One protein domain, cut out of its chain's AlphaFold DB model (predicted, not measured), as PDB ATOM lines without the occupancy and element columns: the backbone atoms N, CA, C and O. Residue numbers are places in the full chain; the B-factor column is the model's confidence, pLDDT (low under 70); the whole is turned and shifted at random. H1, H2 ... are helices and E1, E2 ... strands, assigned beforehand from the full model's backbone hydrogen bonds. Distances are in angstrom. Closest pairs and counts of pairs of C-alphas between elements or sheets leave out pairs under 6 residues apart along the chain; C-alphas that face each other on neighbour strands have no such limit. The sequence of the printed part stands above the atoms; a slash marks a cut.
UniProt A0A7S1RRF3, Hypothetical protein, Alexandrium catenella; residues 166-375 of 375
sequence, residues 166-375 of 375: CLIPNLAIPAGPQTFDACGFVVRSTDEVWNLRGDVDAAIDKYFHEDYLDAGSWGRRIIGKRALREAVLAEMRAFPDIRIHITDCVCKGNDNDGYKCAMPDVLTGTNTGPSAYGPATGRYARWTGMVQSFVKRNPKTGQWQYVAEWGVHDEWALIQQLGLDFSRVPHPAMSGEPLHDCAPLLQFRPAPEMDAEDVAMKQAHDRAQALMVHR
ATOM      1  N   CYS A 166     -41.058 -48.058  60.525       95.62
ATOM      2  CA  CYS A 166     -40.859 -48.117  61.973       95.62
ATOM      3  C   CYS A 166     -41.581 -46.988  62.732       95.62
ATOM      4  O   CYS A 166     -41.856 -47.146  63.919       95.62
ATOM      5  N   LEU A 167     -41.928 -45.882  62.069       95.50
ATOM      6  CA  LEU A 167     -42.671 -44.770  62.655       95.50
ATOM      7  C   LEU A 167     -44.140 -45.127  62.896       95.50
ATOM      8  O   LEU A 167     -44.689 -44.744  63.921       95.50
ATOM      9  N   ILE A 168     -44.765 -45.902  62.003       92.38
ATOM     10  CA  ILE A 168     -46.208 -46.202  62.025       92.38
ATOM     11  C   ILE A 168     -46.703 -46.696  63.398       92.38
ATOM     12  O   ILE A 168     -47.634 -46.089  63.927       92.38
ATOM     13  N   PRO A 169     -46.112 -47.735  64.027       91.62
ATOM     14  CA  PRO A 169     -46.567 -48.192  65.342       91.62
ATOM     15  C   PRO A 169     -46.278 -47.198  66.481       91.62
ATOM     16  O   PRO A 169     -46.827 -47.356  67.567       91.62
ATOM     17  N   ASN A 170     -45.416 -46.203  66.252       92.25
ATOM     18  CA  ASN A 170     -45.048 -45.176  67.225       92.25
ATOM     19  C   ASN A 170     -45.879 -43.888  67.086       92.25
ATOM     20  O   ASN A 170     -45.774 -43.007  67.939       92.25
ATOM     21  N   LEU A 171     -46.719 -43.772  66.053       89.06
ATOM     22  CA  LEU A 171     -47.645 -42.652  65.904       89.06
ATOM     23  C   LEU A 171     -48.843 -42.838  66.839       89.06
ATOM     24  O   LEU A 171     -49.606 -43.800  66.732       89.06
ATOM     25  N   ALA A 172     -49.044 -41.886  67.748       78.69
ATOM     26  CA  ALA A 172     -50.209 -41.860  68.624       78.69
ATOM     27  C   ALA A 172     -51.432 -41.300  67.877       78.69
ATOM     28  O   ALA A 172     -51.781 -40.127  68.011       78.69
ATOM     29  N   ILE A 173     -52.097 -42.138  67.081       76.50
ATOM     30  CA  ILE A 173     -53.317 -41.754  66.356       76.50
ATOM     31  C   ILE A 173     -54.523 -41.839  67.315       76.50
ATOM     32  O   ILE A 173     -54.743 -42.897  67.914       76.50
ATOM     33  N   PRO A 174     -55.320 -40.763  67.498       72.19
ATOM     34  CA  PRO A 174     -56.494 -40.797  68.367       72.19
ATOM     35  C   PRO A 174     -57.485 -41.896  67.970       72.19
ATOM     36  O   PRO A 174     -57.809 -42.062  66.795       72.19
ATOM     37  N   ALA A 175     -58.014 -42.612  68.964       64.62
ATOM     38  CA  ALA A 175     -59.023 -43.638  68.734       64.62
ATOM     39  C   ALA A 175     -60.336 -43.023  68.213       64.62
ATOM     40  O   ALA A 175     -60.854 -42.055  68.773       64.62
ATOM     41  N   GLY A 176     -60.898 -43.610  67.158       66.19
ATOM     42  CA  GLY A 176     -62.160 -43.199  66.546       66.19
ATOM     43  C   GLY A 176     -62.459 -44.016  65.286       66.19
ATOM     44  O   GLY A 176     -61.597 -44.769  64.832       66.19
ATOM     45  N   PRO A 177     -63.668 -43.912  64.711       65.69
ATOM     46  CA  PRO A 177     -63.984 -44.581  63.457       65.69
ATOM     47  C   PRO A 177     -63.200 -43.931  62.308       65.69
ATOM     48  O   PRO A 177     -63.567 -42.868  61.813       65.69
ATOM     49  N   GLN A 178     -62.111 -44.572  61.896       70.44
ATOM     50  CA  GLN A 178     -61.360 -44.271  60.678       70.44
ATOM     51  C   GLN A 178     -61.024 -45.613  60.027       70.44
ATOM     52  O   GLN A 178     -60.345 -46.432  60.641       70.44
ATOM     53  N   THR A 179     -61.552 -45.884  58.828       84.56
ATOM     54  CA  THR A 179     -61.228 -47.136  58.118       84.56
ATOM     55  C   THR A 179     -59.961 -46.997  57.279       84.56
ATOM     56  O   THR A 179     -59.296 -47.994  56.994       84.56
ATOM     57  N   PHE A 180     -59.594 -45.762  56.931       91.69
ATOM     58  CA  PHE A 180     -58.352 -45.429  56.257       91.69
ATOM     59  C   PHE A 180     -57.261 -44.965  57.233       91.69
ATOM     60  O   PHE A 180     -57.415 -43.989  57.966       91.69
ATOM     61  N   ASP A 181     -56.118 -45.647  57.181       92.62
ATOM     62  CA  ASP A 181     -54.883 -45.253  57.860       92.62
ATOM     63  C   ASP A 181     -54.168 -44.148  57.061       92.62
ATOM     64  O   ASP A 181     -53.295 -44.412  56.227       92.62
ATOM     65  N   ALA A 182     -54.582 -42.898  57.296       94.44
ATOM     66  CA  ALA A 182     -54.068 -41.733  56.580       94.44
ATOM     67  C   ALA A 182     -52.584 -41.457  56.876       94.44
ATOM     68  O   ALA A 182     -51.828 -41.140  55.961       94.44
ATOM     69  N   CYS A 183     -52.130 -41.632  58.122       95.56
ATOM     70  CA  CYS A 183     -50.721 -41.414  58.441       95.56
ATOM     71  C   CYS A 183     -49.814 -42.511  57.898       95.56
ATOM     72  O   CYS A 183     -48.766 -42.211  57.330       95.56
ATOM     73  N   GLY A 184     -50.217 -43.780  57.975       96.06
ATOM     74  CA  GLY A 184     -49.457 -44.823  57.303       96.06
ATOM     75  C   GLY A 184     -49.514 -44.695  55.781       96.06
ATOM     76  O   GLY A 184     -48.561 -45.096  55.120       96.06
ATOM     77  N   PHE A 185     -50.569 -44.113  55.193       97.56
ATOM     78  CA  PHE A 185     -50.565 -43.749  53.771       97.56
ATOM     79  C   PHE A 185     -49.478 -42.718  53.460       97.56
ATOM     80  O   PHE A 185     -48.731 -42.912  52.501       97.56
ATOM     81  N   VAL A 186     -49.342 -41.676  54.286       98.00
ATOM     82  CA  VAL A 186     -48.271 -40.682  54.141       98.00
ATOM     83  C   VAL A 186     -46.897 -41.342  54.217       98.00
ATOM     84  O   VAL A 186     -46.102 -41.203  53.295       98.00
ATOM     85  N   VAL A 187     -46.661 -42.166  55.239       98.31
ATOM     86  CA  VAL A 187     -45.391 -42.888  55.404       98.31
ATOM     87  C   VAL A 187     -45.077 -43.782  54.199       98.31
ATOM     88  O   VAL A 187     -44.016 -43.654  53.593       98.31
ATOM     89  N   ARG A 188     -46.020 -44.645  53.796       98.19
ATOM     90  CA  ARG A 188     -45.824 -45.591  52.682       98.19
ATOM     91  C   ARG A 188     -45.610 -44.889  51.343       98.19
ATOM     92  O   ARG A 188     -44.788 -45.335  50.552       98.19
ATOM     93  N   SER A 189     -46.350 -43.815  51.081       98.25
ATOM     94  CA  SER A 189     -46.227 -43.070  49.824       98.25
ATOM     95  C   SER A 189     -44.895 -42.331  49.722       98.25
ATOM     96  O   SER A 189     -44.233 -42.446  48.693       98.25
ATOM     97  N   THR A 190     -44.453 -41.662  50.791       98.44
ATOM     98  CA  THR A 190     -43.122 -41.047  50.846       98.44
ATOM     99  C   THR A 190     -42.033 -42.095  50.646       98.44
ATOM    100  O   THR A 190     -41.109 -41.877  49.865       98.44
ATOM    101  N   ASP A 191     -42.156 -43.263  51.281       98.56
ATOM    102  CA  ASP A 191     -41.156 -44.316  51.147       98.56
ATOM    103  C   ASP A 191     -41.094 -44.914  49.738       98.56
ATOM    104  O   ASP A 191     -40.006 -45.022  49.172       98.56
ATOM    105  N   GLU A 192     -42.236 -45.253  49.137       98.44
ATOM    106  CA  GLU A 192     -42.293 -45.808  47.778       98.44
ATOM    107  C   GLU A 192     -41.790 -44.822  46.712       98.44
ATOM    108  O   GLU A 192     -41.122 -45.249  45.771       98.44
ATOM    109  N   VAL A 193     -42.064 -43.521  46.863       98.06
ATOM    110  CA  VAL A 193     -41.617 -42.491  45.908       98.06
ATOM    111  C   VAL A 193     -40.148 -42.126  46.117       98.06
ATOM    112  O   VAL A 193     -39.404 -42.019  45.146       98.06
ATOM    113  N   TRP A 194     -39.719 -41.920  47.368       98.12
ATOM    114  CA  TRP A 194     -38.453 -41.244  47.668       98.12
ATOM    115  C   TRP A 194     -37.392 -42.100  48.340       98.12
ATOM    116  O   TRP A 194     -36.209 -41.788  48.184       98.12
ATOM    117  N   ASN A 195     -37.750 -43.143  49.091       98.25
ATOM    118  CA  ASN A 195     -36.796 -43.803  49.983       98.25
ATOM    119  C   ASN A 195     -36.434 -45.231  49.561       98.25
ATOM    120  O   ASN A 195     -35.251 -45.570  49.595       98.25
ATOM    121  N   LEU A 196     -37.387 -46.036  49.093       97.81
ATOM    122  CA  LEU A 196     -37.197 -47.468  48.832       97.81
ATOM    123  C   LEU A 196     -36.441 -47.784  47.536       97.81
ATOM    124  O   LEU A 196     -36.044 -48.931  47.343       97.81
ATOM    125  N   ARG A 197     -36.217 -46.785  46.667       97.12
ATOM    126  CA  ARG A 197     -35.560 -46.954  45.352       97.12
ATOM    127  C   ARG A 197     -36.301 -47.952  44.447       97.12
ATOM    128  O   ARG A 197     -35.682 -48.769  43.768       97.12
ATOM    129  N   GLY A 198     -37.632 -47.913  44.493       95.69
ATOM    130  CA  GLY A 198     -38.517 -48.752  43.688       95.69
ATOM    131  C   GLY A 198     -38.886 -48.125  42.342       95.69
ATOM    132  O   GLY A 198     -38.159 -47.298  41.796       95.69
ATOM    133  N   ASP A 199     -40.040 -48.525  41.814       97.19
ATOM    134  CA  ASP A 199     -40.620 -47.938  40.606       97.19
ATOM    135  C   ASP A 199     -41.276 -46.586  40.936       97.19
ATOM    136  O   ASP A 199     -42.420 -46.516  41.395       97.19
ATOM    137  N   VAL A 200     -40.509 -45.512  40.735       96.81
ATOM    138  CA  VAL A 200     -40.917 -44.131  41.040       96.81
ATOM    139  C   VAL A 200     -42.122 -43.710  40.198       96.81
ATOM    140  O   VAL A 200     -43.026 -43.052  40.712       96.81
ATOM    141  N   ASP A 201     -42.178 -44.111  38.927       95.88
ATOM    142  CA  ASP A 201     -43.278 -43.740  38.039       95.88
ATOM    143  C   ASP A 201     -44.582 -44.411  38.462       95.88
ATOM    144  O   ASP A 201     -45.612 -43.738  38.570       95.88
ATOM    145  N   ALA A 202     -44.531 -45.705  38.790       97.19
ATOM    146  CA  ALA A 202     -45.683 -46.421  39.326       97.19
ATOM    147  C   ALA A 202     -46.142 -45.841  40.675       97.19
ATOM    148  O   ALA A 202     -47.347 -45.735  40.922       97.19
ATOM    149  N   ALA A 203     -45.207 -45.431  41.539       97.88
ATOM    150  CA  ALA A 203     -45.528 -44.794  42.815       97.88
ATOM    151  C   ALA A 203     -46.213 -43.430  42.615       97.88
ATOM    152  O   ALA A 203     -47.253 -43.171  43.226       97.88
ATOM    153  N   ILE A 204     -45.699 -42.585  41.714       97.25
ATOM    154  CA  ILE A 204     -46.322 -41.298  41.367       97.25
ATOM    155  C   ILE A 204     -47.731 -41.516  40.791       97.25
ATOM    156  O   ILE A 204     -48.684 -40.827  41.170       97.25
ATOM    157  N   ASP A 205     -47.901 -42.503  39.909       96.00
ATOM    158  CA  ASP A 205     -49.196 -42.800  39.301       96.00
ATOM    159  C   ASP A 205     -50.230 -43.282  40.324       96.00
ATOM    160  O   ASP A 205     -51.389 -42.850  40.265       96.00
ATOM    161  N   LYS A 206     -49.793 -44.105  41.281       97.25
ATOM    162  CA  LYS A 206     -50.596 -44.638  42.385       97.25
ATOM    163  C   LYS A 206     -51.017 -43.555  43.376       97.25
ATOM    164  O   LYS A 206     -52.196 -43.483  43.716       97.25
ATOM    165  N   TYR A 207     -50.086 -42.721  43.839       97.88
ATOM    166  CA  TYR A 207     -50.307 -41.864  45.009       97.88
ATOM    167  C   TYR A 207     -50.803 -40.453  44.707       97.88
ATOM    168  O   TYR A 207     -51.382 -39.835  45.596       97.88
ATOM    169  N   PHE A 208     -50.642 -39.941  43.486       96.75
ATOM    170  CA  PHE A 208     -50.988 -38.553  43.168       96.75
ATOM    171  C   PHE A 208     -52.161 -38.465  42.192       96.75
ATOM    172  O   PHE A 208     -52.281 -39.249  41.243       96.75
ATOM    173  N   HIS A 209     -53.040 -37.490  42.417       93.75
ATOM    174  CA  HIS A 209     -54.140 -37.180  41.513       93.75
ATOM    175  C   HIS A 209     -53.609 -36.638  40.170       93.75
ATOM    176  O   HIS A 209     -52.500 -36.115  40.082       93.75
ATOM    177  N   GLU A 210     -54.382 -36.775  39.091       89.00
ATOM    178  CA  GLU A 210     -53.992 -36.236  37.775       89.00
ATOM    179  C   GLU A 210     -53.880 -34.703  37.791       89.00
ATOM    180  O   GLU A 210     -52.894 -34.156  37.297       89.00
ATOM    181  N   ASP A 211     -54.825 -34.051  38.471       85.62
ATOM    182  CA  ASP A 211     -54.874 -32.608  38.738       85.62
ATOM    183  C   ASP A 211     -54.216 -32.239  40.081       85.62
ATOM    184  O   ASP A 211     -54.724 -31.392  40.809       85.62
ATOM    185  N   TYR A 212     -53.145 -32.939  40.464       90.81
ATOM    186  CA  TYR A 212     -52.405 -32.627  41.688       90.81
ATOM    187  C   TYR A 212     -51.922 -31.169  41.700       90.81
ATOM    188  O   TYR A 212     -51.422 -30.686  40.685       90.81
ATOM    189  N   LEU A 213     -52.048 -30.491  42.838       89.38
ATOM    190  CA  LEU A 213     -51.561 -29.126  43.039       89.38
ATOM    191  C   LEU A 213     -50.526 -29.112  44.160       89.38
ATOM    192  O   LEU A 213     -50.833 -29.542  45.264       89.38
ATOM    193  N   ASP A 214     -49.335 -28.596  43.905       90.56
ATOM    194  CA  ASP A 214     -48.349 -28.338  44.953       90.56
ATOM    195  C   ASP A 214     -47.947 -26.866  44.972       90.56
ATOM    196  O   ASP A 214     -47.750 -26.247  43.922       90.56
ATOM    197  N   ALA A 215     -47.851 -26.327  46.183       88.44
ATOM    198  CA  ALA A 215     -47.343 -25.002  46.480       88.44
ATOM    199  C   ALA A 215     -46.108 -25.129  47.380       88.44
ATOM    200  O   ALA A 215     -46.159 -25.663  48.488       88.44
ATOM    201  N   GLY A 216     -44.988 -24.617  46.890       88.00
ATOM    202  CA  GLY A 216     -43.699 -24.688  47.549       88.00
ATOM    203  C   GLY A 216     -43.189 -23.337  48.027       88.00
ATOM    204  O   GLY A 216     -43.820 -22.286  47.879       88.00
ATOM    205  N   SER A 217     -41.971 -23.360  48.557       89.25
ATOM    206  CA  SER A 217     -41.221 -22.156  48.894       89.25
ATOM    207  C   SER A 217     -41.196 -21.131  47.749       89.25
ATOM    208  O   SER A 217     -41.238 -21.468  46.562       89.25
ATOM    209  N   TRP A 218     -41.158 -19.851  48.128       88.62
ATOM    210  CA  TRP A 218     -41.231 -18.691  47.228       88.62
ATOM    211  C   TRP A 218     -42.505 -18.590  46.366       88.62
ATOM    212  O   TRP A 218     -42.551 -17.761  45.457       88.62
ATOM    213  N   GLY A 219     -43.544 -19.381  46.649       84.25
ATOM    214  CA  GLY A 219     -44.755 -19.446  45.827       84.25
ATOM    215  C   GLY A 219     -44.566 -20.267  44.551       84.25
ATOM    216  O   GLY A 219     -45.282 -20.068  43.574       84.25
ATOM    217  N   ARG A 220     -43.576 -21.172  44.515       86.50
ATOM    218  CA  ARG A 220     -43.428 -22.115  43.399       86.50
ATOM    219  C   ARG A 220     -44.683 -22.983  43.317       86.50
ATOM    220  O   ARG A 220     -45.003 -23.637  44.299       86.50
ATOM    221  N   ARG A 221     -45.333 -23.064  42.152       86.81
ATOM    222  CA  ARG A 221     -46.437 -24.012  41.938       86.81
ATOM    223  C   ARG A 221     -46.058 -25.157  41.003       86.81
ATOM    224  O   ARG A 221     -45.380 -24.959  39.992       86.81
ATOM    225  N   ILE A 222     -46.539 -26.352  41.322       89.38
ATOM    226  CA  ILE A 222     -46.431 -27.553  40.494       89.38
ATOM    227  C   ILE A 222     -47.849 -28.046  40.217       89.38
ATOM    228  O   ILE A 222     -48.573 -28.430  41.130       89.38
ATOM    229  N   ILE A 223     -48.239 -28.028  38.941       89.44
ATOM    230  CA  ILE A 223     -49.610 -28.331  38.522       89.44
ATOM    231  C   ILE A 223     -49.638 -29.586  37.657       89.44
ATOM    232  O   ILE A 223     -49.120 -29.623  36.538       89.44
ATOM    233  N   GLY A 224     -50.297 -30.610  38.183       89.56
ATOM    234  CA  GLY A 224     -50.507 -31.901  37.562       89.56
ATOM    235  C   GLY A 224     -49.343 -32.876  37.732       89.56
ATOM    236  O   GLY A 224     -48.194 -32.527  38.012       89.56
ATOM    237  N   LYS A 225     -49.652 -34.152  37.497       89.81
ATOM    238  CA  LYS A 225     -48.729 -35.276  37.723       89.81
ATOM    239  C   LYS A 225     -47.430 -35.206  36.910       89.81
ATOM    240  O   LYS A 225     -46.393 -35.700  37.343       89.81
ATOM    241  N   ARG A 226     -47.471 -34.599  35.723       90.19
ATOM    242  CA  ARG A 226     -46.292 -34.460  34.858       90.19
ATOM    243  C   ARG A 226     -45.276 -33.467  35.429       90.19
ATOM    244  O   ARG A 226     -44.109 -33.825  35.536       90.19
ATOM    245  N   ALA A 227     -45.728 -32.283  35.844       91.88
ATOM    246  CA  ALA A 227     -44.875 -31.290  36.496       91.88
ATOM    247  C   ALA A 227     -44.258 -31.857  37.784       91.88
ATOM    248  O   ALA A 227     -43.071 -31.671  38.042       91.88
ATOM    249  N   LEU A 228     -45.054 -32.613  38.552       94.88
ATOM    250  CA  LEU A 228     -44.578 -33.330  39.732       94.88
ATOM    251  C   LEU A 228     -43.454 -34.309  39.378       94.88
ATOM    252  O   LEU A 228     -42.395 -34.265  39.995       94.88
ATOM    253  N   ARG A 229     -43.649 -35.159  38.363       95.81
ATOM    254  CA  ARG A 229     -42.629 -36.113  37.908       95.81
ATOM    255  C   ARG A 229     -41.330 -35.407  37.518       95.81
ATOM    256  O   ARG A 229     -40.265 -35.807  37.970       95.81
ATOM    257  N   GLU A 230     -41.412 -34.333  36.737       95.31
ATOM    258  CA  GLU A 230     -40.248 -33.527  36.348       95.31
ATOM    259  C   GLU A 230     -39.493 -32.971  37.573       95.31
ATOM    260  O   GLU A 230     -38.263 -33.054  37.632       95.31
ATOM    261  N   ALA A 231     -40.214 -32.463  38.578       95.19
ATOM    262  CA  ALA A 231     -39.623 -31.948  39.811       95.19
ATOM    263  C   ALA A 231     -38.972 -33.051  40.664       95.19
ATOM    264  O   ALA A 231     -37.835 -32.889  41.109       95.19
ATOM    265  N   VAL A 232     -39.650 -34.192  40.833       97.38
ATOM    266  CA  VAL A 232     -39.128 -35.364  41.555       97.38
ATOM    267  C   VAL A 232     -37.825 -35.848  40.915       97.38
ATOM    268  O   VAL A 232     -36.810 -36.009  41.592       97.38
ATOM    269  N   LEU A 233     -37.815 -36.006  39.591       97.75
ATOM    270  CA  LEU A 233     -36.638 -36.445  38.842       97.75
ATOM    271  C   LEU A 233     -35.485 -35.428  38.911       97.75
ATOM    272  O   LEU A 233     -34.316 -35.815  39.011       97.75
ATOM    273  N   ALA A 234     -35.787 -34.126  38.889       97.38
ATOM    274  CA  ALA A 234     -34.784 -33.079  39.061       97.38
ATOM    275  C   ALA A 234     -34.132 -33.120  40.453       97.38
ATOM    276  O   ALA A 234     -32.911 -32.968  40.549       97.38
ATOM    277  N   GLU A 235     -34.918 -33.373  41.501       97.69
ATOM    278  CA  GLU A 235     -34.436 -33.499  42.879       97.69
ATOM    279  C   GLU A 235     -33.587 -34.764  43.060       97.69
ATOM    280  O   GLU A 235     -32.464 -34.686  43.556       97.69
ATOM    281  N   MET A 236     -34.036 -35.914  42.544       98.31
ATOM    282  CA  MET A 236     -33.260 -37.165  42.551       98.31
ATOM    283  C   MET A 236     -31.926 -37.032  41.807       98.31
ATOM    284  O   MET A 236     -30.934 -37.665  42.161       98.31
ATOM    285  N   ARG A 237     -31.870 -36.200  40.764       98.06
ATOM    286  CA  ARG A 237     -30.625 -35.891  40.049       98.06
ATOM    287  C   ARG A 237     -29.729 -34.947  40.850       98.06
ATOM    288  O   ARG A 237     -28.510 -35.042  40.746       98.06
ATOM    289  N   ALA A 238     -30.308 -34.002  41.587       98.19
ATOM    290  CA  ALA A 238     -29.567 -33.084  42.444       98.19
ATOM    291  C   ALA A 238     -28.955 -33.815  43.647       98.19
ATOM    292  O   ALA A 238     -27.780 -33.597  43.952       98.19
ATOM    293  N   PHE A 239     -29.730 -34.710  44.264       98.56
ATOM    294  CA  PHE A 239     -29.397 -35.477  45.459       98.56
ATOM    295  C   PHE A 239     -29.742 -36.967  45.259       98.56
ATOM    296  O   PHE A 239     -30.766 -37.448  45.741       98.56
ATOM    297  N   PRO A 240     -28.902 -37.747  44.558       98.31
ATOM    298  CA  PRO A 240     -29.174 -39.165  44.306       98.31
ATOM    299  C   PRO A 240     -29.303 -40.010  45.579       98.31
ATOM    300  O   PRO A 240     -30.031 -40.994  45.612       98.31
ATOM    301  N   ASP A 241     -28.628 -39.621  46.656       98.50
ATOM    302  CA  ASP A 241     -28.709 -40.252  47.973       98.50
ATOM    303  C   ASP A 241     -29.751 -39.599  48.898       98.50
ATOM    304  O   ASP A 241     -29.690 -39.823  50.108       98.50
ATOM    305  N   ILE A 242     -30.702 -38.820  48.357       98.62
ATOM    306  CA  ILE A 242     -31.720 -38.140  49.162       98.62
ATOM    307  C   ILE A 242     -32.519 -39.126  50.014       98.62
ATOM    308  O   ILE A 242     -32.939 -40.191  49.549       98.62
ATOM    309  N   ARG A 243     -32.723 -38.769  51.278       98.56
ATOM    310  CA  ARG A 243     -33.568 -39.506  52.217       98.56
ATOM    311  C   ARG A 243     -34.476 -38.541  52.941       98.56
ATOM    312  O   ARG A 243     -33.980 -37.568  53.508       98.56
ATOM    313  N   ILE A 244     -35.765 -38.853  52.954       98.56
ATOM    314  CA  ILE A 244     -36.787 -38.092  53.669       98.56
ATOM    315  C   ILE A 244     -37.129 -38.861  54.941       98.56
ATOM    316  O   ILE A 244     -37.746 -39.927  54.886       98.56
ATOM    317  N   HIS A 245     -36.683 -38.342  56.083       98.50
ATOM    318  CA  HIS A 245     -36.997 -38.888  57.399       98.50
ATOM    319  C   HIS A 245     -38.265 -38.229  57.921       98.50
ATOM    320  O   HIS A 245     -38.244 -37.050  58.276       98.50
ATOM    321  N   ILE A 246     -39.353 -38.986  58.001       98.31
ATOM    322  CA  ILE A 246     -40.592 -38.478  58.585       98.31
ATOM    323  C   ILE A 246     -40.409 -38.433  60.099       98.31
ATOM    324  O   ILE A 246     -40.019 -39.425  60.715       98.31
ATOM    325  N   THR A 247     -40.658 -37.269  60.695       97.00
ATOM    326  CA  THR A 247     -40.467 -37.070  62.141       97.00
ATOM    327  C   THR A 247     -41.752 -37.250  62.934       97.00
ATOM    328  O   THR A 247     -41.706 -37.734  64.061       97.00
ATOM    329  N   ASP A 248     -42.890 -36.896  62.340       96.62
ATOM    330  CA  ASP A 248     -44.220 -37.083  62.905       96.62
ATOM    331  C   ASP A 248     -45.252 -37.109  61.769       96.62
ATOM    332  O   ASP A 248     -44.953 -36.756  60.623       96.62
ATOM    333  N   CYS A 249     -46.475 -37.520  62.076       95.94
ATOM    334  CA  CYS A 249     -47.606 -37.372  61.179       95.94
ATOM    335  C   CYS A 249     -48.884 -37.106  61.963       95.94
ATOM    336  O   CYS A 249     -49.250 -37.852  62.872       95.94
ATOM    337  N   VAL A 250     -49.620 -36.080  61.539       93.75
ATOM    338  CA  VAL A 250     -50.944 -35.776  62.080       93.75
ATOM    339  C   VAL A 250     -51.926 -35.617  60.937       93.75
ATOM    340  O   VAL A 250     -51.808 -34.695  60.137       93.75
ATOM    341  N   CYS A 251     -52.942 -36.476  60.894       93.12
ATOM    342  CA  CYS A 251     -54.024 -36.378  59.922       93.12
ATOM    343  C   CYS A 251     -55.364 -36.087  60.603       93.12
ATOM    344  O   CYS A 251     -55.733 -36.719  61.593       93.12
ATOM    345  N   LYS A 252     -56.133 -35.152  60.038       90.75
ATOM    346  CA  LYS A 252     -57.493 -34.815  60.471       90.75
ATOM    347  C   LYS A 252     -58.453 -34.858  59.290       90.75
ATOM    348  O   LYS A 252     -58.241 -34.181  58.285       90.75
ATOM    349  N   GLY A 253     -59.532 -35.618  59.437       89.31
ATOM    350  CA  GLY A 253     -60.504 -35.818  58.371       89.31
ATOM    351  C   GLY A 253     -61.379 -37.040  58.593       89.31
ATOM    352  O   GLY A 253     -61.495 -37.527  59.721       89.31
ATOM    353  N   ASN A 254     -62.002 -37.507  57.515       89.69
ATOM    354  CA  ASN A 254     -62.819 -38.716  57.493       89.69
ATOM    355  C   ASN A 254     -62.838 -39.344  56.088       89.69
ATOM    356  O   ASN A 254     -62.470 -38.702  55.103       89.69
ATOM    357  N   ASP A 255     -63.323 -40.583  56.002       90.19
ATOM    358  CA  ASP A 255     -63.327 -41.374  54.766       90.19
ATOM    359  C   ASP A 255     -64.167 -40.766  53.617       90.19
ATOM    360  O   ASP A 255     -63.948 -41.104  52.453       90.19
ATOM    361  N   ASN A 256     -65.107 -39.858  53.915       87.25
ATOM    362  CA  ASN A 256     -65.976 -39.220  52.920       87.25
ATOM    363  C   ASN A 256     -65.364 -37.925  52.362       87.25
ATOM    364  O   ASN A 256     -65.319 -37.719  51.147       87.25
ATOM    365  N   ASP A 257     -64.891 -37.048  53.250       87.00
ATOM    366  CA  ASP A 257     -64.402 -35.715  52.879       87.00
ATOM    367  C   ASP A 257     -62.917 -35.715  52.500       87.00
ATOM    368  O   ASP A 257     -62.470 -34.855  51.736       87.00
ATOM    369  N   GLY A 258     -62.164 -36.698  52.997       91.12
ATOM    370  CA  GLY A 258     -60.714 -36.773  52.901       91.12
ATOM    371  C   GLY A 258     -60.012 -36.312  54.177       91.12
ATOM    372  O   GLY A 258     -60.639 -35.967  55.181       91.12
ATOM    373  N   TYR A 259     -58.683 -36.311  54.125       92.62
ATOM    374  CA  TYR A 259     -57.798 -36.062  55.256       92.62
ATOM    375  C   TYR A 259     -56.823 -34.939  54.937       92.62
ATOM    376  O   TYR A 259     -56.154 -34.961  53.908       92.62
ATOM    377  N   LYS A 260     -56.718 -33.967  55.844       93.38
ATOM    378  CA  LYS A 260     -55.589 -33.037  55.875       93.38
ATOM    379  C   LYS A 260     -54.501 -33.647  56.728       93.38
ATOM    380  O   LYS A 260     -54.764 -33.932  57.896       93.38
ATOM    381  N   CYS A 261     -53.324 -33.833  56.160       95.06
ATOM    382  CA  CYS A 261     -52.188 -34.433  56.834       95.06
ATOM    383  C   CYS A 261     -51.056 -33.419  56.945       95.06
ATOM    384  O   CYS A 261     -50.782 -32.699  55.994       95.06
ATOM    385  N   ALA A 262     -50.424 -33.355  58.108       96.19
ATOM    386  CA  ALA A 262     -49.190 -32.625  58.336       96.19
ATOM    387  C   ALA A 262     -48.062 -33.637  58.548       96.19
ATOM    388  O   ALA A 262     -48.201 -34.549  59.366       96.19
ATOM    389  N   MET A 263     -46.971 -33.460  57.812       96.50
ATOM    390  CA  MET A 263     -45.782 -34.302  57.820       96.50
ATOM    391  C   MET A 263     -44.554 -33.401  58.005       96.50
ATOM    392  O   MET A 263     -44.038 -32.857  57.028       96.50
ATOM    393  N   PRO A 264     -44.108 -33.158  59.247       97.88
ATOM    394  CA  PRO A 264     -42.783 -32.611  59.486       97.88
ATOM    395  C   PRO A 264     -41.722 -33.664  59.154       97.88
ATOM    396  O   PRO A 264     -41.802 -34.820  59.591       97.88
ATOM    397  N   ASP A 265     -40.692 -33.259  58.429       98.25
ATOM    398  CA  ASP A 265     -39.631 -34.146  57.975       98.25
ATOM    399  C   ASP A 265     -38.236 -33.523  58.115       98.25
ATOM    400  O   ASP A 265     -38.039 -32.334  58.390       98.25
ATOM    401  N   VAL A 266     -37.232 -34.387  57.989       98.56
ATOM    402  CA  VAL A 266     -35.827 -34.012  57.874       98.56
ATOM    403  C   VAL A 266     -35.266 -34.707  56.651       98.56
ATOM    404  O   VAL A 266     -35.206 -35.937  56.589       98.56
ATOM    405  N   LEU A 267     -34.796 -33.923  55.695       98.50
ATOM    406  CA  LEU A 267     -34.163 -34.423  54.493       98.50
ATOM    407  C   LEU A 267     -32.652 -34.418  54.668       98.50
ATOM    408  O   LEU A 267     -32.069 -33.574  55.356       98.50
ATOM    409  N   THR A 268     -32.006 -35.388  54.038       98.56
ATOM    410  CA  THR A 268     -30.549 -35.461  53.940       98.56
ATOM    411  C   THR A 268     -30.153 -35.844  52.531       98.56
ATOM    412  O   THR A 268     -30.861 -36.624  51.902       98.56
ATOM    413  N   GLY A 269     -29.022 -35.338  52.051       98.44
ATOM    414  CA  GLY A 269     -28.502 -35.709  50.740       98.44
ATOM    415  C   GLY A 269     -27.193 -35.009  50.402       98.44
ATOM    416  O   GLY A 269     -26.818 -34.009  51.016       98.44
ATOM    417  N   THR A 270     -26.505 -35.533  49.396       98.69
ATOM    418  CA  THR A 270     -25.264 -35.004  48.839       98.69
ATOM    419  C   THR A 270     -25.526 -34.426  47.454       98.69
ATOM    420  O   THR A 270     -25.937 -35.132  46.532       98.69
ATOM    421  N   ASN A 271     -25.255 -33.132  47.279       98.50
ATOM    422  CA  ASN A 271     -25.538 -32.425  46.036       98.50
ATOM    423  C   ASN A 271     -24.511 -32.757  44.937       98.50
ATOM    424  O   ASN A 271     -23.532 -32.036  44.741       98.50
ATOM    425  N   THR A 272     -24.710 -33.871  44.237       98.00
ATOM    426  CA  THR A 272     -23.782 -34.382  43.208       98.00
ATOM    427  C   THR A 272     -24.180 -34.004  41.783       98.00
ATOM    428  O   THR A 272     -23.333 -34.027  40.890       98.00
ATOM    429  N   GLY A 273     -25.431 -33.594  41.567       97.06
ATOM    430  CA  GLY A 273     -25.889 -32.974  40.326       97.06
ATOM    431  C   GLY A 273     -26.280 -31.508  40.535       97.06
ATOM    432  O   GLY A 273     -26.409 -31.062  41.675       97.06
ATOM    433  N   PRO A 274     -26.495 -30.727  39.460       96.94
ATOM    434  CA  PRO A 274     -27.080 -29.393  39.604       96.94
ATOM    435  C   PRO A 274     -28.431 -29.445  40.349       96.94
ATOM    436  O   PRO A 274     -29.055 -30.490  40.445       96.94
ATOM    437  N   SER A 275     -28.926 -28.366  40.917       95.69
ATOM    438  CA  SER A 275     -30.207 -28.319  41.635       95.69
ATOM    439  C   SER A 275     -31.032 -27.141  41.131       95.69
ATOM    440  O   SER A 275     -30.580 -26.397  40.259       95.69
ATOM    441  N   ALA A 276     -32.227 -26.945  41.688       93.00
ATOM    442  CA  ALA A 276     -32.974 -25.705  41.481       93.00
ATOM    443  C   ALA A 276     -32.201 -24.463  41.978       93.00
ATOM    444  O   ALA A 276     -32.499 -23.345  41.573       93.00
ATOM    445  N   TYR A 277     -31.183 -24.660  42.824       95.25
ATOM    446  CA  TYR A 277     -30.416 -23.584  43.443       95.25
ATOM    447  C   TYR A 277     -29.102 -23.282  42.724       95.25
ATOM    448  O   TYR A 277     -28.567 -22.187  42.872       95.25
ATOM    449  N   GLY A 278     -28.545 -24.222  41.955       95.81
ATOM    450  CA  GLY A 278     -27.290 -23.981  41.248       95.81
ATOM    451  C   GLY A 278     -26.550 -25.230  40.770       95.81
ATOM    452  O   GLY A 278     -27.147 -26.293  40.628       95.81
ATOM    453  N   PRO A 279     -25.247 -25.127  40.455       97.12
ATOM    454  CA  PRO A 279     -24.446 -26.267  40.014       97.12
ATOM    455  C   PRO A 279     -24.234 -27.290  41.137       97.12
ATOM    456  O   PRO A 279     -24.419 -26.985  42.311       97.12
ATOM    457  N   ALA A 280     -23.783 -28.494  40.768       97.56
ATOM    458  CA  ALA A 280     -23.365 -29.507  41.732       97.56
ATOM    459  C   ALA A 280     -22.230 -28.978  42.619       97.56
ATOM    460  O   ALA A 280     -21.228 -28.465  42.117       97.56
ATOM    461  N   THR A 281     -22.369 -29.138  43.931       98.25
ATOM    462  CA  THR A 281     -21.389 -28.646  44.916       98.25
ATOM    463  C   THR A 281     -20.578 -29.763  45.568       98.25
ATOM    464  O   THR A 281     -19.546 -29.497  46.182       98.25
ATOM    465  N   GLY A 282     -21.032 -31.015  45.453       98.38
ATOM    466  CA  GLY A 282     -20.452 -32.184  46.118       98.38
ATOM    467  C   GLY A 282     -20.629 -32.181  47.640       98.38
ATOM    468  O   GLY A 282     -20.019 -32.996  48.326       98.38
ATOM    469  N   ARG A 283     -21.423 -31.250  48.183       98.69
ATOM    470  CA  ARG A 283     -21.606 -31.078  49.624       98.69
ATOM    471  C   ARG A 283     -22.806 -31.863  50.121       98.69
ATOM    472  O   ARG A 283     -23.838 -31.926  49.456       98.69
ATOM    473  N   TYR A 284     -22.655 -32.424  51.312       98.69
ATOM    474  CA  TYR A 284     -23.758 -32.977  52.081       98.69
ATOM    475  C   TYR A 284     -24.539 -31.849  52.761       98.69
ATOM    476  O   TYR A 284     -23.934 -30.912  53.289       98.69
ATOM    477  N   ALA A 285     -25.861 -31.974  52.788       98.56
ATOM    478  CA  ALA A 285     -26.752 -31.094  53.522       98.56
ATOM    479  C   ALA A 285     -27.804 -31.898  54.297       98.56
ATOM    480  O   ALA A 285     -28.168 -33.019  53.930       98.56
ATOM    481  N   ARG A 286     -28.303 -31.294  55.377       98.56
ATOM    482  CA  ARG A 286     -29.477 -31.737  56.132       98.56
ATOM    483  C   ARG A 286     -30.383 -30.539  56.383       98.56
ATOM    484  O   ARG A 286     -29.912 -29.528  56.901       98.56
ATOM    485  N   TRP A 287     -31.659 -30.654  56.054       98.31
ATOM    486  CA  TRP A 287     -32.616 -29.557  56.185       98.31
ATOM    487  C   TRP A 287     -33.979 -30.084  56.628       98.31
ATOM    488  O   TRP A 287     -34.314 -31.239  56.380       98.31
ATOM    489  N   THR A 288     -34.731 -29.262  57.352       98.25
ATOM    490  CA  THR A 288     -36.079 -29.600  57.823       98.25
ATOM    491  C   THR A 288     -37.120 -29.209  56.789       98.25
ATOM    492  O   THR A 288     -36.923 -28.234  56.058       98.25
ATOM    493  N   GLY A 289     -38.246 -29.906  56.780       97.38
ATOM    494  CA  GLY A 289     -39.424 -29.527  56.022       97.38
ATOM    495  C   GLY A 289     -40.704 -29.668  56.823       97.38
ATOM    496  O   GLY A 289     -40.765 -30.280  57.895       97.38
ATOM    497  N   MET A 290     -41.738 -29.027  56.297       96.62
ATOM    498  CA  MET A 290     -43.106 -29.196  56.737       96.62
ATOM    499  C   MET A 290     -43.998 -29.261  55.513       96.62
ATOM    500  O   MET A 290     -44.092 -28.307  54.737       96.62
ATOM    501  N   VAL A 291     -44.680 -30.389  55.391       96.06
ATOM    502  CA  VAL A 291     -45.627 -30.637  54.319       96.06
ATOM    503  C   VAL A 291     -47.024 -30.723  54.906       96.06
ATOM    504  O   VAL A 291     -47.275 -31.497  55.829       96.06
ATOM    505  N   GLN A 292     -47.946 -29.931  54.371       95.44
ATOM    506  CA  GLN A 292     -49.369 -30.077  54.623       95.44
ATOM    507  C   GLN A 292     -50.044 -30.556  53.346       95.44
ATOM    508  O   GLN A 292     -50.055 -29.847  52.348       95.44
ATOM    509  N   SER A 293     -50.650 -31.733  53.379       95.38
ATOM    510  CA  SER A 293     -51.265 -32.357  52.215       95.38
ATOM    511  C   SER A 293     -52.752 -32.609  52.418       95.38
ATOM    512  O   SER A 293     -53.264 -32.682  53.540       95.38
ATOM    513  N   PHE A 294     -53.474 -32.715  51.307       94.44
ATOM    514  CA  PHE A 294     -54.873 -33.098  51.264       94.44
ATOM    515  C   PHE A 294     -55.027 -34.404  50.489       94.44
ATOM    516  O   PHE A 294     -54.805 -34.465  49.278       94.44
ATOM    517  N   VAL A 295     -55.420 -35.447  51.213       94.75
ATOM    518  CA  VAL A 295     -55.581 -36.811  50.715       94.75
ATOM    519  C   VAL A 295     -57.064 -37.118  50.566       94.75
ATOM    520  O   VAL A 295     -57.840 -36.970  51.513       94.75
ATOM    521  N   LYS A 296     -57.473 -37.578  49.383       92.62
ATOM    522  CA  LYS A 296     -58.865 -37.935  49.102       92.62
ATOM    523  C   LYS A 296     -58.958 -39.167  48.219       92.62
ATOM    524  O   LYS A 296     -58.062 -39.467  47.434       92.62
ATOM    525  N   ARG A 297     -60.076 -39.879  48.330       92.69
ATOM    526  CA  ARG A 297     -60.409 -40.954  47.407       92.69
ATOM    527  C   ARG A 297     -60.723 -40.379  46.026       92.69
ATOM    528  O   ARG A 297     -61.667 -39.607  45.871       92.69
ATOM    529  N   ASN A 298     -59.953 -40.779  45.023       91.81
ATOM    530  CA  ASN A 298     -60.207 -40.439  43.634       91.81
ATOM    531  C   ASN A 298     -61.494 -41.154  43.169       91.81
ATOM    532  O   ASN A 298     -61.556 -42.386  43.223       91.81
ATOM    533  N   PRO A 299     -62.525 -40.428  42.703       89.56
ATOM    534  CA  PRO A 299     -63.794 -41.031  42.301       89.56
ATOM    535  C   PRO A 299     -63.682 -41.899  41.039       89.56
ATOM    536  O   PRO A 299     -64.504 -42.792  40.852       89.56
ATOM    537  N   LYS A 300     -62.674 -41.667  40.185       90.44
ATOM    538  CA  LYS A 300     -62.445 -42.438  38.953       90.44
ATOM    539  C   LYS A 300     -61.785 -43.786  39.236       90.44
ATOM    540  O   LYS A 300     -62.162 -44.786  38.637       90.44
ATOM    541  N   THR A 301     -60.800 -43.818  40.135       92.25
ATOM    542  CA  THR A 301     -59.990 -45.023  40.406       92.25
ATOM    543  C   THR A 301     -60.371 -45.738  41.701       92.25
ATOM    544  O   THR A 301     -60.017 -46.898  41.897       92.25
ATOM    545  N   GLY A 302     -61.066 -45.058  42.616       92.25
ATOM    546  CA  GLY A 302     -61.355 -45.547  43.963       92.25
ATOM    547  C   GLY A 302     -60.133 -45.604  44.891       92.25
ATOM    548  O   GLY A 302     -60.248 -46.139  45.997       92.25
ATOM    549  N   GLN A 303     -58.979 -45.083  44.466       94.62
ATOM    550  CA  GLN A 303     -57.741 -45.069  45.247       94.62
ATOM    551  C   GLN A 303     -57.640 -43.804  46.100       94.62
ATOM    552  O   GLN A 303     -58.108 -42.743  45.694       94.62
ATOM    553  N   TRP A 304     -57.015 -43.904  47.271       96.19
ATOM    554  CA  TRP A 304     -56.610 -42.736  48.054       96.19
ATOM    555  C   TRP A 304     -55.405 -42.072  47.394       96.19
ATOM    556  O   TRP A 304     -54.430 -42.756  47.094       96.19
ATOM    557  N   GLN A 305     -55.488 -40.768  47.141       96.56
ATOM    558  CA  GLN A 305     -54.453 -40.007  46.446       96.56
ATOM    559  C   GLN A 305     -54.284 -38.618  47.058       96.56
ATOM    560  O   GLN A 305     -55.240 -38.041  47.586       96.56
ATOM    561  N   TYR A 306     -53.080 -38.068  46.944       95.62
ATOM    562  CA  TYR A 306     -52.824 -36.653  47.162       95.62
ATOM    563  C   TYR A 306     -53.510 -35.836  46.074       95.62
ATOM    564  O   TYR A 306     -53.269 -36.031  44.883       95.62
ATOM    565  N   VAL A 307     -54.381 -34.929  46.498       92.88
ATOM    566  CA  VAL A 307     -55.063 -33.973  45.621       92.88
ATOM    567  C   VAL A 307     -54.311 -32.653  45.603       92.88
ATOM    568  O   VAL A 307     -54.185 -32.041  44.547       92.88
ATOM    569  N   ALA A 308     -53.809 -32.229  46.759       91.62
ATOM    570  CA  ALA A 308     -53.027 -31.014  46.869       91.62
ATOM    571  C   ALA A 308     -52.027 -31.091  48.024       91.62
ATOM    572  O   ALA A 308     -52.234 -31.844  48.980       91.62
ATOM    573  N   GLU A 309     -50.983 -30.284  47.946       92.81
ATOM    574  CA  GLU A 309     -49.913 -30.191  48.924       92.81
ATOM    575  C   GLU A 309     -49.415 -28.754  49.052       92.81
ATOM    576  O   GLU A 309     -49.465 -27.958  48.116       92.81
ATOM    577  N   TRP A 310     -48.949 -28.429  50.248       92.81
ATOM    578  CA  TRP A 310     -48.121 -27.275  50.509       92.81
ATOM    579  C   TRP A 310     -46.887 -27.730  51.266       92.81
ATOM    580  O   TRP A 310     -46.989 -28.140  52.427       92.81
ATOM    581  N   GLY A 311     -45.730 -27.655  50.619       93.56
ATOM    582  CA  GLY A 311     -44.461 -28.125  51.156       93.56
ATOM    583  C   GLY A 311     -43.441 -27.002  51.263       93.56
ATOM    584  O   GLY A 311     -42.945 -26.505  50.255       93.56
ATOM    585  N   VAL A 312     -43.059 -26.634  52.486       94.44
ATOM    586  CA  VAL A 312     -41.965 -25.679  52.710       94.44
ATOM    587  C   VAL A 312     -40.809 -26.396  53.374       94.44
ATOM    588  O   VAL A 312     -40.935 -26.965  54.456       94.44
ATOM    589  N   HIS A 313     -39.664 -26.321  52.714       95.44
ATOM    590  CA  HIS A 313     -38.397 -26.822  53.214       95.44
ATOM    591  C   HIS A 313     -37.513 -25.644  53.622       95.44
ATOM    592  O   HIS A 313     -37.656 -24.545  53.086       95.44
ATOM    593  N   ASP A 314     -36.587 -25.860  54.558       96.62
ATOM    594  CA  ASP A 314     -35.591 -24.861  54.961       96.62
ATOM    595  C   ASP A 314     -34.533 -24.673  53.857       96.62
ATOM    596  O   ASP A 314     -33.378 -25.100  53.952       96.62
ATOM    597  N   GLU A 315     -34.966 -24.051  52.761       94.31
ATOM    598  CA  GLU A 315     -34.151 -23.778  51.582       94.31
ATOM    599  C   GLU A 315     -32.992 -22.842  51.917       94.31
ATOM    600  O   GLU A 315     -31.916 -22.961  51.338       94.31
ATOM    601  N   TRP A 316     -33.163 -21.952  52.895       94.31
ATOM    602  CA  TRP A 316     -32.084 -21.080  53.345       94.31
ATOM    603  C   TRP A 316     -30.944 -21.879  53.980       94.31
ATOM    604  O   TRP A 316     -29.782 -21.720  53.585       94.31
ATOM    605  N   ALA A 317     -31.249 -22.769  54.931       96.62
ATOM    606  CA  ALA A 317     -30.237 -23.635  55.523       96.62
ATOM    607  C   ALA A 317     -29.614 -24.570  54.483       96.62
ATOM    608  O   ALA A 317     -28.403 -24.806  54.533       96.62
ATOM    609  N   LEU A 318     -30.406 -25.080  53.536       98.00
ATOM    610  CA  LEU A 318     -29.907 -25.899  52.434       98.00
ATOM    611  C   LEU A 318     -28.899 -25.123  51.575       98.00
ATOM    612  O   LEU A 318     -27.744 -25.534  51.468       98.00
ATOM    613  N   ILE A 319     -29.290 -23.977  51.014       97.75
ATOM    614  CA  ILE A 319     -28.451 -23.156  50.125       97.75
ATOM    615  C   ILE A 319     -27.139 -22.761  50.814       97.75
ATOM    616  O   ILE A 319     -26.068 -22.855  50.204       97.75
ATOM    617  N   GLN A 320     -27.194 -22.388  52.098       97.94
ATOM    618  CA  GLN A 320     -25.994 -22.083  52.876       97.94
ATOM    619  C   GLN A 320     -25.074 -23.299  53.053       97.94
ATOM    620  O   GLN A 320     -23.863 -23.174  52.864       97.94
ATOM    621  N   GLN A 321     -25.616 -24.481  53.368       98.50
ATOM    622  CA  GLN A 321     -24.823 -25.715  53.491       98.50
ATOM    623  C   GLN A 321     -24.162 -26.117  52.164       98.50
ATOM    624  O   GLN A 321     -23.032 -26.614  52.160       98.50
ATOM    625  N   LEU A 322     -24.819 -25.840  51.035       98.44
ATOM    626  CA  LEU A 322     -24.253 -26.029  49.697       98.44
ATOM    627  C   LEU A 322     -23.175 -24.985  49.346       98.44
ATOM    628  O   LEU A 322     -22.430 -25.165  48.383       98.44
ATOM    629  N   GLY A 323     -23.035 -23.911  50.127       97.81
ATOM    630  CA  GLY A 323     -22.069 -22.845  49.864       97.81
ATOM    631  C   GLY A 323     -22.363 -22.079  48.573       97.81
ATOM    632  O   GLY A 323     -21.438 -21.588  47.923       97.81
ATOM    633  N   LEU A 324     -23.636 -22.020  48.174       96.88
ATOM    634  CA  LEU A 324     -24.072 -21.288  46.995       96.88
ATOM    635  C   LEU A 324     -24.234 -19.801  47.328       96.88
ATOM    636  O   LEU A 324     -24.770 -19.422  48.366       96.88
ATOM    637  N   ASP A 325     -23.780 -18.950  46.412       95.31
ATOM    638  CA  ASP A 325     -24.062 -17.514  46.443       95.31
ATOM    639  C   ASP A 325     -25.564 -17.274  46.224       95.31
ATOM    640  O   ASP A 325     -26.042 -17.400  45.094       95.31
ATOM    641  N   PHE A 326     -26.294 -16.947  47.299       93.56
ATOM    642  CA  PHE A 326     -27.745 -16.729  47.263       93.56
ATOM    643  C   PHE A 326     -28.151 -15.674  46.227       93.56
ATOM    644  O   PHE A 326     -29.161 -15.854  45.561       93.56
ATOM    645  N   SER A 327     -27.327 -14.643  45.992       92.12
ATOM    646  CA  SER A 327     -27.624 -13.606  44.988       92.12
ATOM    647  C   SER A 327     -27.763 -14.161  43.565       92.12
ATOM    648  O   SER A 327     -28.386 -13.540  42.713       92.12
ATOM    649  N   ARG A 328     -27.197 -15.344  43.300       94.88
ATOM    650  CA  ARG A 328     -27.261 -16.028  42.005       94.88
ATOM    651  C   ARG A 328     -28.315 -17.130  41.958       94.88
ATOM    652  O   ARG A 328     -28.525 -17.693  40.884       94.88
ATOM    653  N   VAL A 329     -28.928 -17.488  43.083       94.25
ATOM    654  CA  VAL A 329     -30.008 -18.479  43.119       94.25
ATOM    655  C   VAL A 329     -31.234 -17.863  42.439       94.25
ATOM    656  O   VAL A 329     -31.633 -16.764  42.817       94.25
ATOM    657  N   PRO A 330     -31.844 -18.509  41.430       90.12
ATOM    658  CA  PRO A 330     -33.068 -17.994  40.828       90.12
ATOM    659  C   PRO A 330     -34.222 -18.030  41.838       90.12
ATOM    660  O   PRO A 330     -34.698 -19.102  42.203       90.12
ATOM    661  N   HIS A 331     -34.677 -16.861  42.280       88.62
ATOM    662  CA  HIS A 331     -35.828 -16.708  43.166       88.62
ATOM    663  C   HIS A 331     -36.602 -15.427  42.802       88.62
ATOM    664  O   HIS A 331     -36.011 -14.479  42.272       88.62
ATOM    665  N   PRO A 332     -37.919 -15.362  43.053       88.12
ATOM    666  CA  PRO A 332     -38.670 -14.127  42.872       88.12
ATOM    667  C   PRO A 332     -38.254 -13.074  43.915       88.12
ATOM    668  O   PRO A 332     -37.662 -13.391  44.949       88.12
ATOM    669  N   ALA A 333     -38.555 -11.797  43.650       86.12
ATOM    670  CA  ALA A 333     -38.252 -10.699  44.578       86.12
ATOM    671  C   ALA A 333     -39.079 -10.772  45.877       86.12
ATOM    672  O   ALA A 333     -38.646 -10.302  46.925       86.12
ATOM    673  N   MET A 334     -40.264 -11.372  45.795       86.50
ATOM    674  CA  MET A 334     -41.165 -11.652  46.905       86.50
ATOM    675  C   MET A 334     -41.841 -13.000  46.665       86.50
ATOM    676  O   MET A 334     -41.880 -13.465  45.527       86.50
ATOM    677  N   SER A 335     -42.367 -13.624  47.721       85.19
ATOM    678  CA  SER A 335     -43.162 -14.847  47.574       85.19
ATOM    679  C   SER A 335     -44.325 -14.597  46.614       85.19
ATOM    680  O   SER A 335     -45.057 -13.626  46.800       85.19
ATOM    681  N   GLY A 336     -44.474 -15.456  45.602       83.50
ATOM    682  CA  GLY A 336     -45.577 -15.378  44.638       83.50
ATOM    683  C   GLY A 336     -46.916 -15.844  45.206       83.50
ATOM    684  O   GLY A 336     -47.954 -15.591  44.616       83.50
ATOM    685  N   GLU A 337     -46.896 -16.493  46.367       83.31
ATOM    686  CA  GLU A 337     -48.078 -17.128  46.929       83.31
ATOM    687  C   GLU A 337     -49.181 -16.119  47.308       83.31
ATOM    688  O   GLU A 337     -48.915 -15.196  48.091       83.31
ATOM    689  N   PRO A 338     -50.418 -16.297  46.800       80.19
ATOM    690  CA  PRO A 338     -51.543 -15.432  47.130       80.19
ATOM    691  C   PRO A 338     -51.855 -15.369  48.630       80.19
ATOM    692  O   PRO A 338     -51.695 -16.332  49.381       80.19
ATOM    693  N   LEU A 339     -52.382 -14.224  49.071       84.38
ATOM    694  CA  LEU A 339     -52.950 -14.098  50.412       84.38
ATOM    695  C   LEU A 339     -54.316 -14.793  50.458       84.38
ATOM    696  O   LEU A 339     -55.249 -14.412  49.752       84.38
ATOM    697  N   HIS A 340     -54.441 -15.795  51.326       75.56
ATOM    698  CA  HIS A 340     -55.660 -16.595  51.502       75.56
ATOM    699  C   HIS A 340     -56.567 -16.033  52.604       75.56
ATOM    700  O   HIS A 340     -57.020 -16.773  53.480       75.56
ATOM    701  N   ASP A 341     -56.807 -14.720  52.620       83.44
ATOM    702  CA  ASP A 341     -57.565 -14.061  53.694       83.44
ATOM    703  C   ASP A 341     -58.929 -14.740  53.918       83.44
ATOM    704  O   ASP A 341     -59.801 -14.758  53.048       83.44
ATOM    705  N   CYS A 342     -59.107 -15.323  55.110       80.69
ATOM    706  CA  CYS A 342     -60.298 -16.081  55.519       80.69
ATOM    707  C   CYS A 342     -60.630 -17.327  54.663       80.69
ATOM    708  O   CYS A 342     -61.708 -17.904  54.829       80.69
ATOM    709  N   ALA A 343     -59.721 -17.783  53.799       80.00
ATOM    710  CA  ALA A 343     -59.864 -18.993  52.996       80.00
ATOM    711  C   ALA A 343     -58.866 -20.070  53.459       80.00
ATOM    712  O   ALA A 343     -57.692 -19.782  53.688       80.00
ATOM    713  N   PRO A 344     -59.290 -21.336  53.631       75.06
ATOM    714  CA  PRO A 344     -58.347 -22.389  53.956       75.06
ATOM    715  C   PRO A 344     -57.506 -22.710  52.725       75.06
ATOM    716  O   PRO A 344     -58.047 -22.927  51.644       75.06
ATOM    717  N   LEU A 345     -56.204 -22.840  52.948       70.62
ATOM    718  CA  LEU A 345     -55.235 -23.149  51.906       70.62
ATOM    719  C   LEU A 345     -55.582 -24.417  51.106       70.62
ATOM    720  O   LEU A 345     -55.595 -24.423  49.883       70.62
ATOM    721  N   LEU A 346     -55.917 -25.496  51.816       72.44
ATOM    722  CA  LEU A 346     -56.409 -26.735  51.218       72.44
ATOM    723  C   LEU A 346     -57.901 -26.852  51.523       72.44
ATOM    724  O   LEU A 346     -58.293 -26.951  52.693       72.44
ATOM    725  N   GLN A 347     -58.755 -26.820  50.504       68.44
ATOM    726  CA  GLN A 347     -60.207 -26.890  50.684       68.44
ATOM    727  C   GLN A 347     -60.719 -28.330  50.547       68.44
ATOM    728  O   GLN A 347     -60.317 -29.055  49.644       68.44
ATOM    729  N   PHE A 348     -61.670 -28.729  51.398       56.62
ATOM    730  CA  PHE A 348     -62.368 -30.020  51.301       56.62
ATOM    731  C   PHE A 348     -63.413 -30.007  50.167       56.62
ATOM    732  O   PHE A 348     -64.607 -30.175  50.411       56.62
ATOM    733  N   ARG A 349     -63.006 -29.741  48.921       58.84
ATOM    734  CA  ARG A 349     -63.927 -29.707  47.771       58.84
ATOM    735  C   ARG A 349     -63.921 -31.029  46.983       58.84
ATOM    736  O   ARG A 349     -62.992 -31.829  47.111       58.84
ATOM    737  N   PRO A 350     -64.989 -31.336  46.218       49.28
ATOM    738  CA  PRO A 350     -65.068 -32.533  45.371       49.28
ATOM    739  C   PRO A 350     -63.993 -32.583  44.281       49.28
ATOM    740  O   PRO A 350     -63.543 -33.672  43.942       49.28
ATOM    741  N   ALA A 351     -63.569 -31.416  43.795       55.28
ATOM    742  CA  ALA A 351     -62.455 -31.226  42.877       55.28
ATOM    743  C   ALA A 351     -61.569 -30.079  43.396       55.28
ATOM    744  O   ALA A 351     -62.116 -29.133  43.980       55.28
ATOM    745  N   PRO A 352     -60.238 -30.148  43.217       58.84
ATOM    746  CA  PRO A 352     -59.381 -28.991  43.434       58.84
ATOM    747  C   PRO A 352     -59.805 -27.890  42.454       58.84
ATOM    748  O   PRO A 352     -59.832 -28.098  41.242       58.84
ATOM    749  N   GLU A 353     -60.213 -26.737  42.977       65.81
ATOM    750  CA  GLU A 353     -60.468 -25.561  42.150       65.81
ATOM    751  C   GLU A 353     -59.137 -24.836  41.980       65.81
ATOM    752  O   GLU A 353     -58.561 -24.382  42.964       65.81
ATOM    753  N   MET A 354     -58.634 -24.801  40.747       72.56
ATOM    754  CA  MET A 354     -57.441 -24.029  40.411       72.56
ATOM    755  C   MET A 354     -57.783 -22.543  40.472       72.56
ATOM    756  O   MET A 354     -58.780 -22.112  39.883       72.56
ATOM    757  N   ASP A 355     -56.944 -21.764  41.145       74.56
ATOM    758  CA  ASP A 355     -57.011 -20.314  41.038       74.56
ATOM    759  C   ASP A 355     -56.521 -19.840  39.648       74.56
ATOM    760  O   ASP A 355     -56.101 -20.624  38.789       74.56
ATOM    761  N   ALA A 356     -56.635 -18.539  39.371       77.12
ATOM    762  CA  ALA A 356     -56.249 -17.992  38.069       77.12
ATOM    763  C   ALA A 356     -54.748 -18.171  37.762       77.12
ATOM    764  O   ALA A 356     -54.377 -18.285  36.591       77.12
ATOM    765  N   GLU A 357     -53.903 -18.204  38.793       76.81
ATOM    766  CA  GLU A 357     -52.461 -18.392  38.670       76.81
ATOM    767  C   GLU A 357     -52.133 -19.852  38.345       76.81
ATOM    768  O   GLU A 357     -51.421 -20.121  37.376       76.81
ATOM    769  N   ASP A 358     -52.768 -20.796  39.038       80.62
ATOM    770  CA  ASP A 358     -52.676 -22.232  38.774       80.62
ATOM    771  C   ASP A 358     -53.125 -22.581  37.352       80.62
ATOM    772  O   ASP A 358     -52.451 -23.327  36.634       80.62
ATOM    773  N   VAL A 359     -54.236 -21.989  36.896       82.19
ATOM    774  CA  VAL A 359     -54.708 -22.150  35.514       82.19
ATOM    775  C   VAL A 359     -53.673 -21.614  34.524       82.19
ATOM    776  O   VAL A 359     -53.386 -22.275  33.519       82.19
ATOM    777  N   ALA A 360     -53.103 -20.437  34.783       82.75
ATOM    778  CA  ALA A 360     -52.100 -19.839  33.909       82.75
ATOM    779  C   ALA A 360     -50.817 -20.684  33.853       82.75
ATOM    780  O   ALA A 360     -50.300 -20.938  32.759       82.75
ATOM    781  N   MET A 361     -50.338 -21.182  34.997       82.50
ATOM    782  CA  MET A 361     -49.161 -22.046  35.084       82.50
ATOM    783  C   MET A 361     -49.380 -23.376  34.373       82.50
ATOM    784  O   MET A 361     -48.537 -23.783  33.568       82.50
ATOM    785  N   LYS A 362     -50.542 -24.008  34.567       83.94
ATOM    786  CA  LYS A 362     -50.919 -25.223  33.837       83.94
ATOM    787  C   LYS A 362     -50.898 -24.998  32.327       83.94
ATOM    788  O   LYS A 362     -50.272 -25.759  31.595       83.94
ATOM    789  N   GLN A 363     -51.522 -23.920  31.850       86.19
ATOM    790  CA  GLN A 363     -51.549 -23.593  30.423       86.19
ATOM    791  C   GLN A 363     -50.157 -23.295  29.856       86.19
ATOM    792  O   GLN A 363     -49.852 -23.716  28.741       86.19
ATOM    793  N   ALA A 364     -49.314 -22.562  30.588       84.31
ATOM    794  CA  ALA A 364     -47.947 -22.270  30.169       84.31
ATOM    795  C   ALA A 364     -47.124 -23.558  30.043       84.31
ATOM    796  O   ALA A 364     -46.432 -23.762  29.042       84.31
ATOM    797  N   HIS A 365     -47.263 -24.451  31.021       83.25
ATOM    798  CA  HIS A 365     -46.603 -25.744  31.032       83.25
ATOM    799  C   HIS A 365     -47.082 -26.641  29.880       83.25
ATOM    800  O   HIS A 365     -46.259 -27.217  29.170       83.25
ATOM    801  N   ASP A 366     -48.391 -26.709  29.625       84.31
ATOM    802  CA  ASP A 366     -48.968 -27.481  28.517       84.31
ATOM    803  C   ASP A 366     -48.527 -26.935  27.140       84.31
ATOM    804  O   ASP A 366     -48.197 -27.707  26.235       84.31
ATOM    805  N   ARG A 367     -48.429 -25.606  26.978       86.31
ATOM    806  CA  ARG A 367     -47.912 -24.974  25.745       86.31
ATOM    807  C   ARG A 367     -46.431 -25.260  25.512       86.31
ATOM    808  O   ARG A 367     -46.047 -25.549  24.380       86.31
ATOM    809  N   ALA A 368     -45.604 -25.170  26.556       81.44
ATOM    810  CA  ALA A 368     -44.174 -25.459  26.457       81.44
ATOM    811  C   ALA A 368     -43.934 -26.890  25.952       81.44
ATOM    812  O   ALA A 368     -43.083 -27.106  25.092       81.44
ATOM    813  N   GLN A 369     -44.750 -27.842  26.407       72.94
ATOM    814  CA  GLN A 369     -44.679 -29.226  25.945       72.94
ATOM    815  C   GLN A 369     -45.125 -29.414  24.503       72.94
ATOM    816  O   GLN A 369     -44.443 -30.100  23.747       72.94
ATOM    817  N   ALA A 370     -46.234 -28.794  24.094       77.19
ATOM    818  CA  ALA A 370     -46.685 -28.883  22.706       77.19
ATOM    819  C   ALA A 370     -45.576 -28.441  21.732       77.19
ATOM    820  O   ALA A 370     -45.376 -29.052  20.687       77.19
ATOM    821  N   LEU A 371     -44.794 -27.426  22.111       78.12
ATOM    822  CA  LEU A 371     -43.642 -26.963  21.336       78.12
ATOM    823  C   LEU A 371     -42.454 -27.938  21.343       78.12
ATOM    824  O   LEU A 371     -41.709 -27.966  20.365       78.12
ATOM    825  N   MET A 372     -42.263 -28.719  22.412       68.69
ATOM    826  CA  MET A 372     -41.217 -29.748  22.486       68.69
ATOM    827  C   MET A 372     -41.570 -30.998  21.681       68.69
ATOM    828  O   MET A 372     -40.694 -31.540  21.029       68.69
ATOM    829  N   VAL A 373     -42.838 -31.425  21.664       63.38
ATOM    830  CA  VAL A 373     -43.303 -32.588  20.878       63.38
ATOM    831  C   VAL A 373     -43.252 -32.324  19.363       63.38
ATOM    832  O   VAL A 373     -43.174 -33.256  18.566       63.38
ATOM    833  N   HIS A 374     -43.295 -31.053  18.951       55.06
ATOM    834  CA  HIS A 374     -43.175 -30.638  17.549       55.06
ATOM    835  C   HIS A 374     -41.732 -30.384  17.078       55.06
ATOM    836  O   HIS A 374     -41.539 -30.083  15.897       55.06
ATOM    837  N   ARG A 375     -40.738 -30.476  17.966       46.12
ATOM    838  CA  ARG A 375     -39.309 -30.446  17.627       46.12
ATOM    839  C   ARG A 375     -38.742 -31.854  17.630       46.12
ATOM    840  O   ARG A 375     -37.827 -32.079  16.810       46.12
TER     841      ARG A 375
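Overview. This is residues 166 to 375 of the 375 residues of the protein "Hypothetical protein" of Alexandrium catenella (UniProt A0A7S1RRF3). A twisted sheet of seven strands curls round helix H4, with H2 on the same face and H3 joining these two helices by touching both. H1 packs on H2, H5 is beside E6, and H6 runs beside edge strand E2, its residues 367 to 373 sticking out with the chain's end. The printed part has 210 residues with six named helices and seven named strands, in the order H1 H2 H3 E1 E2 H4 E3 E4 E5 E6 E7 H5 H6. The class is mixed, helices and strands; the sheet is branched, with one parallel pair, E1 and E7, among antiparallel ones. The whole is compact, with a radius of gyration of the C-alphas of 17.5 A and spans of 51 by 40 by 37 A.

Arrangement. E5, residues 258 to 270, has E3, residues 243 to 246, and E4, residues 250 to 254, on one side and E6, residues 284 to 297, on the other side. N 245 and O 266 are 2.9 A apart, N 252 and O 260 2.8 A, and N 263 and O 291 2.8 A, each within hydrogen-bond range. E7, residues 304 to 313, is antiparallel to E6, with N 292 and O 310 at 2.8 A; E4 E5 E6 E7 form a meander, each strand the antiparallel neighbour of the one before. E1, residues 208 to 216, is parallel to E7, with N 309 and O 213 at 2.8 A, and forms a hairpin with E2, residues 221 to 223, with N 214 and O 222 at 2.9 A. H4, residues 224 to 238, is on the sheet; its closest C-alphas to E1 are those of Gly 224 and Asp 211, 4.6 A apart. H2, residues 182 to 195, and H3, residues 200 to 207, form a helical hairpin at a shallow tilt of 14 degrees, with the C-alphas of Val 193 and Val 200 closest, 5.2 A apart. H3 touches H4 at a steep tilt of 40 degrees, opposite ways; the closest C-alphas, of Ile 204 and Arg 229, are 7.2 A apart. H1, residues 166 to 170, touches H2, with the C-alphas of Ile 168 and Gly 184 closest, 5.9 A apart. H5, residues 315 to 321, is over none of the strands, at a height over the sheet of 4.5 A. H6, residues 356 to 373, stands at the sheet's level; its closest C-alphas to E2 are those of Lys 362 and Ile 223, 5.8 A apart. Every O i to N i+4 pair is within range in H2, H3, H4, H5 and H6; H1 has 0 of 1, and 1 of 2 O i to N i+3 pairs.

Along the chain. H1 begins at C-alpha 166 (-40.859, -48.117, 61.973), and H6, 26.0 A long, ends at C-alpha 373 (-43.303, -32.588, 20.878). H4 measures 21.5 A and H2 18.6 A. E6 measures 37.8 A, E5 35.7 A and E7 24.7 A; E1 bends by 104 degrees at residue 211.

Size, cuts and confidence. The C-alphas farthest apart, of Ala 175 and Arg 375, are 56.3 A apart. The printed part has no cut. The links H1 to H2, E5 to E6 and H5 to H6 are long, the last with 34 residues, of which 339 to 344 stand free. The mean pLDDT of the printed part is 89.9; residues 175 to 177, 347 to 353 and 372 to 375 are under 70.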